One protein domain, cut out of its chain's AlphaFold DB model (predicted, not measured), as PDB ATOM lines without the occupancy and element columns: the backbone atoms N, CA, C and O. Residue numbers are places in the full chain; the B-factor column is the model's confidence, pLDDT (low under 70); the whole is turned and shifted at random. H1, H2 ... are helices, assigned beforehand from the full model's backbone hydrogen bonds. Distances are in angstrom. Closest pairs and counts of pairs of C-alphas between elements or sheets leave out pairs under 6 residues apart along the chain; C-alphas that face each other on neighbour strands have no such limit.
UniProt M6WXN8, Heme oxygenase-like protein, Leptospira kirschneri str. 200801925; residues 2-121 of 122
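AT A GLANCE: This is residues 2 to 121 of the 122 residues of the protein "Heme oxygenase-like protein" of Leptospira kirschneri str. 200801925 (UniProt M6WXN8). The long helix H5 makes the longest axis of a loose, open frame; H2, in a hairpin with H1, packs on residues 80 to 92 of it, while H3 and H4 lie off H5 and H6 folds back at its far end. The 120 printed residues, all helix by class, have six named helices, H1 to H6 in order. The radius of gyration of the C-alphas is 17.8 A, the spans 51 by 33 by 24 A.

HOW THE PARTS SIT: H1, residues 2 to 10, touches H2, residues 12 to 26, at Ile 7 and Leu 14, the closest C-alphas, 6.5 A, in a hairpin at 40 degrees, a steep tilt. H2 touches H5, residues 78 to 110, at a steep tilt of 48 degrees, the same way; closest are C-alphas 17 and 88, 4.6 A. H3, residues 30 to 40, meets H2 only through their link. H4, residues 60 to 72, is close to but not clearly touching H2, closest C-alphas 24 and 64, 6.8 A; likewise H6, residues 112 to 119, and H5, closest C-alphas 107 and 115, 6.0 A. Every O i to N i+4 pair is within hydrogen-bond range in H1, H4, H5 and H6, 7 of 11 in H2, 6 of 7 in H3.

IN THESE COORDINATES: H1 begins at C-alpha 2, (153.856, 113.351, 185.605). H5, 48.2 A long, ends at C-alpha 110, (129.733, 130.791, 176.094).

THE WHOLE: The printed part has no cut. The link H3 to H4 is long. Residues 120 to 121 have pLDDT under 70.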
ATOM      1  N   LYS A   2     153.220 114.678 185.783       90.94
ATOM      2  CA  LYS A   2     153.856 113.351 185.605       90.94
ATOM      3  C   LYS A   2     155.149 113.376 184.763       90.94
ATOM      4  O   LYS A   2     156.104 112.708 185.137       90.94
ATOM      5  N   ARG A   3     155.213 114.166 183.672       94.06
ATOM      6  CA  ARG A   3     156.414 114.258 182.808       94.06
ATOM      7  C   ARG A   3     157.627 114.827 183.544       94.06
ATOM      8  O   ARG A   3     158.651 114.164 183.546       94.06
ATOM      9  N   ILE A   4     157.476 115.986 184.198       96.00
ATOM     10  CA  ILE A   4     158.554 116.653 184.954       96.00
ATOM     11  C   ILE A   4     159.136 115.716 186.019       96.00
ATOM     12  O   ILE A   4     160.346 115.554 186.076       96.00
ATOM     13  N   ARG A   5     158.280 115.044 186.804       96.50
ATOM     14  CA  ARG A   5     158.730 114.088 187.833       96.50
ATOM     15  C   ARG A   5     159.497 112.908 187.237       96.50
ATOM     16  O   ARG A   5     160.572 112.568 187.707       96.50
ATOM     17  N   LYS A   6     158.969 112.323 186.159       96.56
ATOM     18  CA  LYS A   6     159.634 111.212 185.475       96.56
ATOM     19  C   LYS A   6     161.032 111.610 184.995       96.56
ATOM     20  O   LYS A   6     161.987 110.904 185.279       96.56
ATOM     21  N   ILE A   7     161.160 112.733 184.286       96.62
ATOM     22  CA  ILE A   7     162.468 113.141 183.753       96.62
ATOM     23  C   ILE A   7     163.423 113.596 184.857       96.62
ATOM     24  O   ILE A   7     164.604 113.311 184.745       96.62
ATOM     25  N   SER A   8     162.945 114.191 185.957       96.69
ATOM     26  CA  SER A   8     163.830 114.525 187.082       96.69
ATOM     27  C   SER A   8     164.476 113.297 187.724       96.69
ATOM     28  O   SER A   8     165.556 113.412 188.287       96.69
ATOM     29  N   GLU A   9     163.825 112.134 187.641       97.00
ATOM     30  CA  GLU A   9     164.332 110.874 188.192       97.00
ATOM     31  C   GLU A   9     165.198 110.098 187.190       97.00
ATOM     32  O   GLU A   9     166.103 109.380 187.602       97.00
ATOM     33  N   THR A  10     164.925 110.212 185.882       96.38
ATOM     34  CA  THR A  10     165.566 109.356 184.867       96.38
ATOM     35  C   THR A  10     166.548 110.068 183.939       96.38
ATOM     36  O   THR A  10     167.465 109.418 183.460       96.38
ATOM     37  N   GLN A  11     166.301 111.342 183.615       95.56
ATOM     38  CA  GLN A  11     166.991 112.139 182.580       95.56
ATOM     39  C   GLN A  11     166.930 113.639 182.959       95.56
ATOM     40  O   GLN A  11     166.175 114.413 182.350       95.56
ATOM     41  N   PRO A  12     167.597 114.052 184.055       95.62
ATOM     42  CA  PRO A  12     167.443 115.386 184.637       95.62
ATOM     43  C   PRO A  12     167.896 116.527 183.714       95.62
ATOM     44  O   PRO A  12     167.362 117.630 183.812       95.62
ATOM     45  N   GLU A  13     168.811 116.281 182.779       95.00
ATOM     46  CA  GLU A  13     169.239 117.222 181.739       95.00
ATOM     47  C   GLU A  13     168.063 117.736 180.891       95.00
ATOM     48  O   GLU A  13     168.028 118.905 180.496       95.00
ATOM     49  N   LEU A  14     167.017 116.921 180.710       97.44
ATOM     50  CA  LEU A  14     165.803 117.313 179.992       97.44
ATOM     51  C   LEU A  14     164.980 118.383 180.725       97.44
ATOM     52  O   LEU A  14     164.116 119.018 180.116       97.44
ATOM     53  N   LEU A  15     165.243 118.649 182.008       97.00
ATOM     54  CA  LEU A  15     164.615 119.765 182.722       97.00
ATOM     55  C   LEU A  15     165.007 121.122 182.120       97.00
ATOM     56  O   LEU A  15     164.213 122.064 182.200       97.00
ATOM     57  N   ALA A  16     166.164 121.215 181.450       97.25
ATOM     58  CA  ALA A  16     166.569 122.412 180.717       97.25
ATOM     59  C   ALA A  16     165.530 122.804 179.651       97.25
ATOM     60  O   ALA A  16     165.221 123.987 179.507       97.25
ATOM     61  N   ALA A  17     164.911 121.821 178.985       97.56
ATOM     62  CA  ALA A  17     163.843 122.050 178.015       97.56
ATOM     63  C   ALA A  17     162.597 122.681 178.658       97.56
ATOM     64  O   ALA A  17     162.057 123.664 178.150       97.56
ATOM     65  N   HIS A  18     162.152 122.155 179.804       97.31
ATOM     66  CA  HIS A  18     160.984 122.685 180.526       97.31
ATOM     67  C   HIS A  18     161.233 124.110 181.009       97.31
ATOM     68  O   HIS A  18     160.393 124.989 180.818       97.31
ATOM     69  N   SER A  19     162.413 124.330 181.586       96.75
ATOM     70  CA  SER A  19     162.860 125.634 182.064       96.75
ATOM     71  C   SER A  19     162.930 126.650 180.916       96.75
ATOM     72  O   SER A  19     162.399 127.753 181.031       96.75
ATOM     73  N   TYR A  20     163.519 126.264 179.775       96.38
ATOM     74  CA  TYR A  20     163.611 127.096 178.573       96.38
ATOM     75  C   TYR A  20     162.232 127.492 178.036       96.38
ATOM     76  O   TYR A  20     161.947 128.682 177.902       96.38
ATOM     77  N   VAL A  21     161.362 126.515 177.754       95.69
ATOM     78  CA  VAL A  21     160.061 126.780 177.122       95.69
ATOM     79  C   VAL A  21     159.165 127.629 178.021       95.69
ATOM     80  O   VAL A  21     158.498 128.539 177.530       95.69
ATOM     81  N   ARG A  22     159.158 127.367 179.333       95.44
ATOM     82  CA  ARG A  22     158.328 128.118 180.282       95.44
ATOM     83  C   ARG A  22     158.897 129.503 180.564       95.44
ATOM     84  O   ARG A  22     158.290 130.492 180.172       95.44
ATOM     85  N   TYR A  23     160.069 129.593 181.187       96.31
ATOM     86  CA  TYR A  23     160.542 130.870 181.725       96.31
ATOM     87  C   TYR A  23     160.938 131.861 180.633       96.31
ATOM     88  O   TYR A  23     160.618 133.045 180.731       96.31
ATOM     89  N   LEU A  24     161.575 131.399 179.552       95.69
ATOM     90  CA  LEU A  24     161.903 132.296 178.446       95.69
ATOM     91  C   LEU A  24     160.645 132.735 177.683       95.69
ATOM     92  O   LEU A  24     160.595 133.866 177.189       95.69
ATOM     93  N   GLY A  25     159.624 131.874 177.627       94.69
ATOM     94  CA  GLY A  25     158.294 132.201 177.118       94.69
ATOM     95  C   GLY A  25     157.598 133.275 177.958       94.69
ATOM     96  O   GLY A  25     157.134 134.278 177.410       94.69
ATOM     97  N   ASP A  26     157.609 133.122 179.283       95.62
ATOM     98  CA  ASP A  26     156.993 134.057 180.231       95.62
ATOM     99  C   ASP A  26     157.685 135.443 180.204       95.62
ATOM    100  O   ASP A  26     157.022 136.486 180.239       95.62
ATOM    101  N   LEU A  27     159.012 135.477 180.025       96.25
ATOM    102  CA  LEU A  27     159.808 136.704 179.833       96.25
ATOM    103  C   LEU A  27     159.719 137.305 178.417       96.25
ATOM    104  O   LEU A  27     160.258 138.386 178.159       96.25
ATOM    105  N   SER A  28     159.079 136.602 177.480       92.25
ATOM    106  CA  SER A  28     158.906 137.044 176.094       92.25
ATOM    107  C   SER A  28     157.427 137.304 175.798       92.25
ATOM    108  O   SER A  28     156.941 138.409 176.036       92.25
ATOM    109  N   GLY A  29     156.690 136.295 175.326       91.56
ATOM    110  CA  GLY A  29     155.264 136.417 175.010       91.56
ATOM    111  C   GLY A  29     154.394 136.688 176.241       91.56
ATOM    112  O   GLY A  29     153.387 137.386 176.136       91.56
ATOM    113  N   GLY A  30     154.816 136.228 177.424       93.19
ATOM    114  CA  GLY A  30     154.095 136.463 178.679       93.19
ATOM    115  C   GLY A  30     153.882 137.946 178.998       93.19
ATOM    116  O   GLY A  30     152.835 138.321 179.516       93.19
ATOM    117  N   GLN A  31     154.798 138.829 178.587       92.81
ATOM    118  CA  GLN A  31     154.640 140.275 178.788       92.81
ATOM    119  C   GLN A  31     153.518 140.884 177.931       92.81
ATOM    120  O   GLN A  31     152.894 141.872 178.328       92.81
ATOM    121  N   ILE A  32     153.227 140.289 176.771       91.94
ATOM    122  CA  ILE A  32     152.064 140.653 175.954       91.94
ATOM    123  C   ILE A  32     150.796 140.104 176.614       91.94
ATOM    124  O   ILE A  32     149.846 140.861 176.817       91.94
ATOM    125  N   LEU A  33     150.808 138.830 177.029       91.19
ATOM    126  CA  LEU A  33     149.670 138.191 177.704       91.19
ATOM    127  C   LEU A  33     149.265 138.926 178.985       91.19
ATOM    128  O   LEU A  33     148.076 139.122 179.212       91.19
ATOM    129  N   LYS A  34     150.230 139.434 179.762       93.69
ATOM    130  CA  LYS A  34     149.988 140.304 180.924       93.69
ATOM    131  C   LYS A  34     149.058 141.471 180.584       93.69
ATOM    132  O   LYS A  34     148.077 141.716 181.283       93.69
ATOM    133  N   LYS A  35     149.365 142.195 179.500       90.75
ATOM    134  CA  LYS A  35     148.598 143.371 179.057       90.75
ATOM    135  C   LYS A  35     147.224 142.978 178.526       90.75
ATOM    136  O   LYS A  35     146.252 143.684 178.791       90.75
ATOM    137  N   VAL A  36     147.148 141.875 177.782       89.94
ATOM    138  CA  VAL A  36     145.885 141.348 177.247       89.94
ATOM    139  C   VAL A  36     144.955 140.938 178.388       89.94
ATOM    140  O   VAL A  36     143.824 141.410 178.430       89.94
ATOM    141  N   ALA A  37     145.441 140.152 179.351       90.56
ATOM    142  CA  ALA A  37     144.655 139.685 180.489       90.56
ATOM    143  C   ALA A  37     144.137 140.844 181.355       90.56
ATOM    144  O   ALA A  37     142.949 140.885 181.668       90.56
ATOM    145  N   ALA A  38     144.994 141.821 181.680       93.06
ATOM    146  CA  ALA A  38     144.593 142.994 182.459       93.06
ATOM    147  C   ALA A  38     143.446 143.777 181.801       93.06
ATOM    148  O   ALA A  38     142.513 144.192 182.483       93.06
ATOM    149  N   ARG A  39     143.491 143.938 180.472       89.62
ATOM    150  CA  ARG A  39     142.446 144.629 179.704       89.62
ATOM    151  C   ARG A  39     141.176 143.796 179.578       89.62
ATOM    152  O   ARG A  39     140.101 144.295 179.887       89.62
ATOM    153  N   ALA A  40     141.300 142.546 179.138       87.31
ATOM    154  CA  ALA A  40     140.162 141.671 178.863       87.31
ATOM    155  C   ALA A  40     139.320 141.391 180.117       87.31
ATOM    156  O   ALA A  40     138.103 141.273 180.024       87.31
ATOM    157  N   LEU A  41     139.963 141.322 181.285       88.62
ATOM    158  CA  LEU A  41     139.306 141.047 182.563       88.62
ATOM    159  C   LEU A  41     139.059 142.312 183.406       88.62
ATOM    160  O   LEU A  41     138.634 142.193 184.553       88.62
ATOM    161  N   ASN A  42     139.330 143.507 182.860       91.44
ATOM    162  CA  ASN A  42     139.211 144.797 183.550       91.44
ATOM    163  C   ASN A  42     139.829 144.780 184.966       91.44
ATOM    164  O   ASN A  42     139.201 145.174 185.952       91.44
ATOM    165  N   LEU A  43     141.048 144.239 185.074       93.62
ATOM    166  CA  LEU A  43     141.693 144.020 186.366       93.62
ATOM    167  C   LEU A  43     142.180 145.345 186.968       93.62
ATOM    168  O   LEU A  43     142.727 146.181 186.242       93.62
ATOM    169  N   PRO A  44     142.067 145.526 188.297       92.62
ATOM    170  CA  PRO A  44     142.719 146.635 188.979       92.62
ATOM    171  C   PRO A  44     144.233 146.599 188.761       92.62
ATOM    172  O   PRO A  44     144.833 145.523 188.677       92.62
ATOM    173  N   GLU A  45     144.859 147.775 188.733       88.31
ATOM    174  CA  GLU A  45     146.304 147.896 188.550       88.31
ATOM    175  C   GLU A  45     147.076 147.017 189.553       88.31
ATOM    176  O   GLU A  45     146.799 147.011 190.754       88.31
ATOM    177  N   GLY A  46     148.011 146.218 189.030       83.88
ATOM    178  CA  GLY A  46     148.848 145.308 189.817       83.88
ATOM    179  C   GLY A  46     148.143 144.074 190.399       83.88
ATOM    180  O   GLY A  46     148.777 143.313 191.125       83.88
ATOM    181  N   LYS A  47     146.855 143.824 190.111       93.25
ATOM    182  CA  LYS A  47     146.115 142.666 190.650       93.25
ATOM    183  C   LYS A  47     145.799 141.624 189.577       93.25
ATOM    184  O   LYS A  47     145.472 141.958 188.448       93.25
ATOM    185  N   GLY A  48     145.880 140.341 189.943       93.94
ATOM    186  CA  GLY A  48     145.496 139.214 189.075       93.94
ATOM    187  C   GLY A  48     146.493 138.853 187.962       93.94
ATOM    188  O   GLY A  48     146.204 137.976 187.157       93.94
ATOM    189  N   ILE A  49     147.664 139.498 187.923       95.12
ATOM    190  CA  ILE A  49     148.674 139.348 186.855       95.12
ATOM    191  C   ILE A  49     150.101 139.119 187.377       95.12
ATOM    192  O   ILE A  49     151.054 139.188 186.602       95.12
ATOM    193  N   SER A  50     150.256 138.809 188.670       95.38
ATOM    194  CA  SER A  50     151.559 138.609 189.328       95.38
ATOM    195  C   SER A  50     152.404 137.497 188.699       95.38
ATOM    196  O   SER A  50     153.625 137.542 188.776       95.38
ATOM    197  N   PHE A  51     151.772 136.534 188.020       95.12
ATOM    198  CA  PHE A  51     152.462 135.476 187.278       95.12
ATOM    199  C   PHE A  51     153.455 136.019 186.232       95.12
ATOM    200  O   PHE A  51     154.491 135.408 185.988       95.12
ATOM    201  N   TYR A  52     153.169 137.181 185.638       95.06
ATOM    202  CA  TYR A  52     154.025 137.815 184.631       95.06
ATOM    203  C   TYR A  52     154.927 138.916 185.210       95.06
ATOM    204  O   TYR A  52     155.462 139.737 184.455       95.06
ATOM    205  N   GLU A  53     155.068 138.984 186.536       93.88
ATOM    206  CA  GLU A  53     155.868 139.990 187.234       93.88
ATOM    207  C   GLU A  53     157.148 139.388 187.804       93.88
ATOM    208  O   GLU A  53     157.127 138.431 188.572       93.88
ATOM    209  N   PHE A  54     158.280 139.990 187.439       95.75
ATOM    210  CA  PHE A  54     159.612 139.493 187.776       95.75
ATOM    211  C   PHE A  54     160.418 140.581 188.503       95.75
ATOM    212  O   PHE A  54     161.345 141.139 187.924       95.75
ATOM    213  N   PRO A  55     160.087 140.917 189.765       95.06
ATOM    214  CA  PRO A  55     160.693 142.050 190.475       95.06
ATOM    215  C   PRO A  55     162.208 141.909 190.696       95.06
ATOM    216  O   PRO A  55     162.905 142.906 190.846       95.06
ATOM    217  N   ALA A  56     162.732 140.679 190.684       96.75
ATOM    218  CA  ALA A  56     164.167 140.411 190.783       96.75
ATOM    219  C   ALA A  56     164.931 140.628 189.459       96.75
ATOM    220  O   ALA A  56     166.160 140.614 189.458       96.75
ATOM    221  N   ILE A  57     164.232 140.814 188.333       96.50
ATOM    222  CA  ILE A  57     164.829 140.969 187.003       96.50
ATOM    223  C   ILE A  57     164.677 142.426 186.562       96.50
ATOM    224  O   ILE A  57     163.627 142.837 186.076       96.50
ATOM    225  N   GLN A  58     165.746 143.205 186.722       95.50
ATOM    226  CA  GLN A  58     165.759 144.628 186.360       95.50
ATOM    227  C   GLN A  58     165.898 144.846 184.845       95.50
ATOM    228  O   GLN A  58     165.253 145.729 184.286       95.50
ATOM    229  N   ASP A  59     166.703 144.016 184.178       96.50
ATOM    230  CA  ASP A  59     166.864 144.007 182.723       96.50
ATOM    231  C   ASP A  59     166.433 142.652 182.152       96.50
ATOM    232  O   ASP A  59     167.179 141.671 182.166       96.50
ATOM    233  N   ILE A  60     165.207 142.603 181.624       94.44
ATOM    234  CA  ILE A  60     164.644 141.396 181.006       94.44
ATOM    235  C   ILE A  60     165.457 140.972 179.777       94.44
ATOM    236  O   ILE A  60     165.616 139.777 179.529       94.44
ATOM    237  N   ASN A  61     165.962 141.912 178.976       95.62
ATOM    238  CA  ASN A  61     166.670 141.558 177.750       95.62
ATOM    239  C   ASN A  61     168.056 140.999 178.063       95.62
ATOM    240  O   ASN A  61     168.385 139.927 177.548       95.62
ATOM    241  N   GLY A  62     168.805 141.647 178.956       97.88
ATOM    242  CA  GLY A  62     170.073 141.131 179.469       97.88
ATOM    243  C   GLY A  62     169.906 139.779 180.160       97.88
ATOM    244  O   GLY A  62     170.647 138.840 179.869       97.88
ATOM    245  N   PHE A  63     168.861 139.606 180.976       97.88
ATOM    246  CA  PHE A  63     168.577 138.315 181.607       97.88
ATOM    247  C   PHE A  63     168.331 137.208 180.575       97.88
ATOM    248  O   PHE A  63     168.909 136.130 180.680       97.88
ATOM    249  N   LYS A  64     167.529 137.468 179.532       97.00
ATOM    250  CA  LYS A  64     167.287 136.491 178.455       97.00
ATOM    251  C   LYS A  64     168.553 136.147 177.668       97.00
ATOM    252  O   LYS A  64     168.657 135.029 177.171       97.00
ATOM    253  N   GLN A  65     169.475 137.091 177.491       97.88
ATOM    254  CA  GLN A  65     170.760 136.827 176.834       97.88
ATOM    255  C   GLN A  65     171.633 135.924 177.708       97.88
ATOM    256  O   GLN A  65     172.063 134.870 177.244       97.88
ATOM    257  N   ASN A  66     171.786 136.266 178.989       97.88
ATOM    258  CA  ASN A  66     172.550 135.467 179.949       97.88
ATOM    259  C   ASN A  66     171.968 134.060 180.121       97.88
ATOM    260  O   ASN A  66     172.711 133.088 180.190       97.88
ATOM    261  N   TYR A  67     170.640 133.936 180.134       97.69
ATOM    262  CA  TYR A  67     169.960 132.647 180.223       97.69
ATOM    263  C   TYR A  67     170.275 131.748 179.016       97.69
ATOM    264  O   TYR A  67     170.548 130.563 179.189       97.69
ATOM    265  N   ARG A  68     170.271 132.300 177.791       96.56
ATOM    266  CA  ARG A  68     170.660 131.550 176.584       96.56
ATOM    267  C   ARG A  68     172.132 131.146 176.627       96.56
ATOM    268  O   ARG A  68     172.422 129.976 176.435       96.56
ATOM    269  N   ALA A  69     173.021 132.070 176.990       97.75
ATOM    270  CA  ALA A  69     174.443 131.772 177.135       97.75
ATOM    271  C   ALA A  69     174.707 130.667 178.175       97.75
ATOM    272  O   ALA A  69     175.555 129.805 177.961       97.75
ATOM    273  N   ALA A  70     173.954 130.647 179.281       97.12
ATOM    274  CA  ALA A  70     174.049 129.586 180.277       97.12
ATOM    275  C   ALA A  70     173.638 128.218 179.704       97.12
ATOM    276  O   ALA A  70     174.342 127.237 179.936       97.12
ATOM    277  N   LEU A  71     172.554 128.152 178.919       95.62
ATOM    278  CA  LEU A  71     172.160 126.925 178.216       95.62
ATOM    279  C   LEU A  71     173.212 126.476 177.195       95.62
ATOM    280  O   LEU A  71     173.526 125.290 177.133       95.62
ATOM    281  N   ASP A  72     173.781 127.413 176.436       94.75
ATOM    282  CA  ASP A  72     174.815 127.126 175.435       94.75
ATOM    283  C   ASP A  72     176.111 126.597 176.078       94.75
ATOM    284  O   ASP A  72     176.860 125.854 175.448       94.75
ATOM    285  N   SER A  73     176.367 126.955 177.342       96.00
ATOM    286  CA  SER A  73     177.543 126.529 178.113       96.00
ATOM    287  C   SER A  73     177.401 125.181 178.828       96.00
ATOM    288  O   SER A  73     178.341 124.754 179.503       96.00
ATOM    289  N   LEU A  74     176.244 124.513 178.728       94.81
ATOM    290  CA  LEU A  74     176.027 123.235 179.404       94.81
ATOM    291  C   LEU A  74     177.043 122.181 178.920       94.81
ATOM    292  O   LEU A  74     177.240 122.037 177.711       94.81
ATOM    293  N   PRO A  75     177.671 121.415 179.832       95.19
ATOM    294  CA  PRO A  75     178.660 120.398 179.483       95.19
ATOM    295  C   PRO A  75     177.969 119.109 179.015       95.19
ATOM    296  O   PRO A  75     178.044 118.085 179.686       95.19
ATOM    297  N   ILE A  76     177.268 119.192 177.884       94.94
ATOM    298  CA  ILE A  76     176.469 118.111 177.299       94.94
ATOM    299  C   ILE A  76     176.956 117.748 175.896       94.94
ATOM    300  O   ILE A  76     177.437 118.603 175.141       94.94
ATOM    301  N   ASP A  77     176.807 116.480 175.535       96.56
ATOM    302  CA  ASP A  77     177.140 115.984 174.206       96.56
ATOM    303  C   ASP A  77     176.041 116.295 173.167       96.56
ATOM    304  O   ASP A  77     174.976 116.847 173.463       96.56
ATOM    305  N   ASP A  78     176.304 115.980 171.898       96.38
ATOM    306  CA  ASP A  78     175.352 116.270 170.823       96.38
ATOM    307  C   ASP A  78     174.084 115.400 170.882       96.38
ATOM    308  O   ASP A  78     173.023 115.837 170.433       96.38
ATOM    309  N   SER A  79     174.155 114.203 171.468       97.19
ATOM    310  CA  SER A  79     172.996 113.326 171.675       97.19
ATOM    311  C   SER A  79     172.056 113.905 172.738       97.19
ATOM    312  O   SER A  79     170.836 113.977 172.547       97.19
ATOM    313  N   GLU A  80     172.617 114.408 173.834       96.81
ATOM    314  CA  GLU A  80     171.895 115.101 174.899       96.81
ATOM    315  C   GLU A  80     171.265 116.401 174.385       96.81
ATOM    316  O   GLU A  80     170.079 116.644 174.622       96.81
ATOM    317  N   LYS A  81     171.989 117.197 173.583       96.56
ATOM    318  CA  LYS A  81     171.421 118.391 172.921       96.56
ATOM    319  C   LYS A  81     170.201 118.049 172.070       96.56
ATOM    320  O   LYS A  81     169.183 118.743 172.147       96.56
ATOM    321  N   GLN A  82     170.270 116.981 171.272       97.56
ATOM    322  CA  GLN A  82     169.127 116.538 170.467       97.56
ATOM    323  C   GLN A  82     167.958 116.079 171.339       97.56
ATOM    324  O   GLN A  82     166.801 116.380 171.034       97.56
ATOM    325  N   SER A  83     168.248 115.416 172.457       97.75
ATOM    326  CA  SER A  83     167.241 114.975 173.422       97.75
ATOM    327  C   SER A  83     166.543 116.165 174.095       97.75
ATOM    328  O   SER A  83     165.315 116.192 174.183       97.75
ATOM    329  N   ILE A  84     167.289 117.212 174.464       97.81
ATOM    330  CA  ILE A  84     166.744 118.472 174.998       97.81
ATOM    331  C   ILE A  84     165.901 119.204 173.946       97.81
ATOM    332  O   ILE A  84     164.830 119.732 174.264       97.81
ATOM    333  N   LEU A  85     166.332 119.225 172.681       96.88
ATOM    334  CA  LEU A  85     165.559 119.823 171.592       96.88
ATOM    335  C   LEU A  85     164.241 119.069 171.353       96.88
ATOM    336  O   LEU A  85     163.189 119.693 171.183       96.88
ATOM    337  N   ALA A  86     164.284 117.736 171.356       98.06
ATOM    338  CA  ALA A  86     163.100 116.894 171.238       98.06
ATOM    339  C   ALA A  86     162.142 117.105 172.420       98.06
ATOM    340  O   ALA A  86     160.945 117.308 172.208       98.06
ATOM    341  N   GLU A  87     162.663 117.156 173.650       98.06
ATOM    342  CA  GLU A  87     161.847 117.452 174.828       98.06
ATOM    343  C   GLU A  87     161.254 118.859 174.753       98.06
ATOM    344  O   GLU A  87     160.084 119.037 175.067       98.06
ATOM    345  N   SER A  88     161.994 119.857 174.268       97.69
ATOM    346  CA  SER A  88     161.478 121.224 174.124       97.69
ATOM    347  C   SER A  88     160.246 121.258 173.219       97.69
ATOM    348  O   SER A  88     159.236 121.866 173.575       97.69
ATOM    349  N   LYS A  89     160.278 120.541 172.086       97.50
ATOM    350  CA  LYS A  89     159.109 120.383 171.202       97.50
ATOM    351  C   LYS A  89     157.945 119.713 171.930       97.50
ATOM    352  O   LYS A  89     156.817 120.192 171.842       97.50
ATOM    353  N   GLN A  90     158.218 118.659 172.697       96.75
ATOM    354  CA  GLN A  90     157.193 117.995 173.500       96.75
ATOM    355  C   GLN A  90     156.586 118.933 174.550       96.75
ATOM    356  O   GLN A  90     155.374 118.942 174.742       96.75
ATOM    357  N   VAL A  91     157.395 119.757 175.216       96.50
ATOM    358  CA  VAL A  91     156.914 120.743 176.191       96.50
ATOM    359  C   VAL A  91     156.039 121.791 175.515       96.50
ATOM    360  O   VAL A  91     154.996 122.140 176.066       96.50
ATOM    361  N   PHE A  92     156.399 122.265 174.319       94.69
ATOM    362  CA  PHE A  92     155.528 123.149 173.540       94.69
ATOM    363  C   PHE A  92     154.167 122.504 173.258       94.69
ATOM    364  O   PHE A  92     153.145 123.130 173.531       94.69
ATOM    365  N   LEU A  93     154.141 121.246 172.805       95.44
ATOM    366  CA  LEU A  93     152.896 120.512 172.548       95.44
ATOM    367  C   LEU A  93     152.062 120.313 173.818       95.44
ATOM    368  O   LEU A  93     150.850 120.491 173.793       95.44
ATOM    369  N   LEU A  94     152.699 119.998 174.949       94.44
ATOM    370  CA  LEU A  94     152.006 119.874 176.233       94.44
ATOM    371  C   LEU A  94     151.384 121.204 176.676       94.44
ATOM    372  O   LEU A  94     150.264 121.210 177.178       94.44
ATOM    373  N   ASN A  95     152.084 122.328 176.486       91.12
ATOM    374  CA  ASN A  95     151.519 123.645 176.784       91.12
ATOM    375  C   ASN A  95     150.351 123.973 175.844       91.12
ATOM    376  O   ASN A  95     149.338 124.475 176.314       91.12
ATOM    377  N   GLN A  96     150.462 123.662 174.548       91.00
ATOM    378  CA  GLN A  96     149.358 123.827 173.596       91.00
ATOM    379  C   GLN A  96     148.141 122.982 173.978       91.00
ATOM    380  O   GLN A  96     147.032 123.501 173.965       91.00
ATOM    381  N   GLY A  97     148.348 121.730 174.394       93.56
ATOM    382  CA  GLY A  97     147.271 120.843 174.837       93.56
ATOM    383  C   GLY A  97     146.443 121.434 175.979       93.56
ATOM    384  O   GLY A  97     145.221 121.399 175.911       93.56
ATOM    385  N   ILE A  98     147.089 122.071 176.965       90.81
ATOM    386  CA  ILE A  98     146.387 122.764 178.061       90.81
ATOM    387  C   ILE A  98     145.473 123.871 177.515       90.81
ATOM    388  O   ILE A  98     144.339 124.013 177.962       90.81
ATOM    389  N   PHE A  99     145.947 124.662 176.549       88.81
ATOM    390  CA  PHE A  99     145.124 125.717 175.949       88.81
ATOM    391  C   PHE A  99     143.973 125.148 175.121       88.81
ATOM    392  O   PHE A  99     142.867 125.669 175.211       88.81
ATOM    393  N   SER A 100     144.206 124.073 174.366       90.56
ATOM    394  CA  SER A 100     143.157 123.402 173.596       90.56
ATOM    395  C   SER A 100     142.070 122.801 174.492       90.56
ATOM    396  O   SER A 100     140.897 122.866 174.139       90.56
ATOM    397  N   GLU A 101     142.430 122.252 175.655       90.69
ATOM    398  CA  GLU A 101     141.458 121.781 176.651       90.69
ATOM    399  C   GLU A 101     140.593 122.944 177.170       90.69
ATOM    400  O   GLU A 101     139.365 122.877 177.112       90.69
ATOM    401  N   LEU A 102     141.219 124.056 177.573       90.88
ATOM    402  CA  LEU A 102     140.507 125.246 178.060       90.88
ATOM    403  C   LEU A 102     139.639 125.919 176.987       90.88
ATOM    404  O   LEU A 102     138.599 126.493 177.302       90.88
ATOM    405  N   GLU A 103     140.056 125.869 175.723       89.50
ATOM    406  CA  GLU A 103     139.273 126.363 174.590       89.50
ATOM    407  C   GLU A 103     137.942 125.613 174.469       89.50
ATOM    408  O   GLU A 103     136.897 126.246 174.309       89.50
ATOM    409  N   GLN A 104     137.950 124.283 174.602       90.19
ATOM    410  CA  GLN A 104     136.717 123.493 174.556       90.19
ATOM    411  C   GLN A 104     135.787 123.814 175.728       90.19
ATOM    412  O   GLN A 104     134.574 123.941 175.529       90.19
ATOM    413  N   ASP A 105     136.344 124.007 176.925       91.75
ATOM    414  CA  ASP A 105     135.572 124.410 178.101       91.75
ATOM    415  C   ASP A 105     134.930 125.789 177.894       91.75
ATOM    416  O   ASP A 105     133.745 125.982 178.177       91.75
ATOM    417  N   LEU A 106     135.683 126.744 177.337       89.56
ATOM    418  CA  LEU A 106     135.185 128.086 177.058       89.56
ATOM    419  C   LEU A 106     134.078 128.066 176.000       89.56
ATOM    420  O   LEU A 106     133.012 128.629 176.240       89.56
ATOM    421  N   ILE A 107     134.286 127.385 174.868       91.19
ATOM    422  CA  ILE A 107     133.262 127.217 173.822       91.19
ATOM    423  C   ILE A 107     131.988 126.606 174.413       91.19
ATOM    424  O   ILE A 107     130.887 127.069 174.115       91.19
ATOM    425  N   SER A 108     132.132 125.601 175.278       92.75
ATOM    426  CA  SER A 108     130.998 124.959 175.948       92.75
ATOM    427  C   SER A 108     130.259 125.913 176.894       92.75
ATOM    428  O   SER A 108     129.040 125.826 177.017       92.75
ATOM    429  N   ALA A 109     130.969 126.846 177.535       92.88
ATOM    430  CA  ALA A 109     130.393 127.802 178.476       92.88
ATOM    431  C   ALA A 109     129.685 128.995 177.808       92.88
ATOM    432  O   ALA A 109     128.640 129.425 178.293       92.88
ATOM    433  N   ILE A 110     130.247 129.555 176.727       91.88
ATOM    434  CA  ILE A 110     129.733 130.791 176.094       91.88
ATOM    435  C   ILE A 110     129.048 130.568 174.738       91.88
ATOM    436  O   ILE A 110     128.465 131.502 174.180       91.88
ATOM    437  N   GLY A 111     129.101 129.344 174.209       93.88
ATOM    438  CA  GLY A 111     128.610 128.992 172.881       93.88
ATOM    439  C   GLY A 111     129.592 129.361 171.764       93.88
ATOM    440  O   GLY A 111     130.307 130.365 171.827       93.88
ATOM    441  N   LYS A 112     129.604 128.547 170.700       90.31
ATOM    442  CA  LYS A 112     130.547 128.685 169.580       90.31
ATOM    443  C   LYS A 112     130.412 130.015 168.830       90.31
ATOM    444  O   LYS A 112     131.420 130.629 168.510       90.31
ATOM    445  N   GLU A 113     129.189 130.501 168.614       91.50
ATOM    446  CA  GLU A 113     128.958 131.784 167.930       91.50
ATOM    447  C   GLU A 113     129.573 132.970 168.692       91.50
ATOM    448  O   GLU A 113     130.219 133.835 168.095       91.50
ATOM    449  N   THR A 114     129.426 132.992 170.021       88.56
ATOM    450  CA  THR A 114     130.030 134.019 170.881       88.56
ATOM    451  C   THR A 114     131.552 133.930 170.849       88.56
ATOM    452  O   THR A 114     132.222 134.953 170.723       88.56
ATOM    453  N   TYR A 115     132.100 132.714 170.930       87.94
ATOM    454  CA  TYR A 115     133.541 132.469 170.851       87.94
ATOM    455  C   TYR A 115     134.142 132.972 169.527       87.94
ATOM    456  O   TYR A 115     135.086 133.765 169.538       87.94
ATOM    457  N   ASP A 116     133.537 132.606 168.393       86.50
ATOM    458  CA  ASP A 116     133.990 133.008 167.056       86.50
ATOM    459  C   ASP A 116     133.917 134.541 166.873       86.50
ATOM    460  O   ASP A 116     134.816 135.153 166.289       86.50
ATOM    461  N   SER A 117     132.890 135.196 167.434       84.19
ATOM    462  CA  SER A 117     132.750 136.662 167.411       84.19
ATOM    463  C   SER A 117     133.847 137.390 168.200       84.19
ATOM    464  O   SER A 117     134.248 138.495 167.822       84.19
ATOM    465  N   VAL A 118     134.339 136.790 169.289       77.69
ATOM    466  CA  VAL A 118     135.438 137.342 170.096       77.69
ATOM    467  C   VAL A 118     136.776 137.195 169.371       77.69
ATOM    468  O   VAL A 118     137.566 138.138 169.371       77.69
ATOM    469  N   LEU A 119     137.018 136.061 168.707       71.88
ATOM    470  CA  LEU A 119     138.246 135.837 167.936       71.88
ATOM    471  C   LEU A 119     138.325 136.687 166.660       71.88
ATOM    472  O   LEU A 119     139.404 137.155 166.305       71.88
ATOM    473  N   GLY A 120     137.199 136.921 165.980       56.34
ATOM    474  CA  GLY A 120     137.149 137.672 164.719       56.34
ATOM    475  C   GLY A 120     137.308 139.196 164.838       56.34
ATOM    476  O   GLY A 120     137.284 139.883 163.819       56.34
ATOM    477  N   LYS A 121     137.436 139.742 166.055       52.47
ATOM    478  CA  LYS A 121     137.597 141.187 166.323       52.47
ATOM    479  C   LYS A 121     139.040 141.610 166.656       52.47
ATOM    480  O   LYS A 121     139.236 142.744 167.096       52.47
TER     481      LYS A 121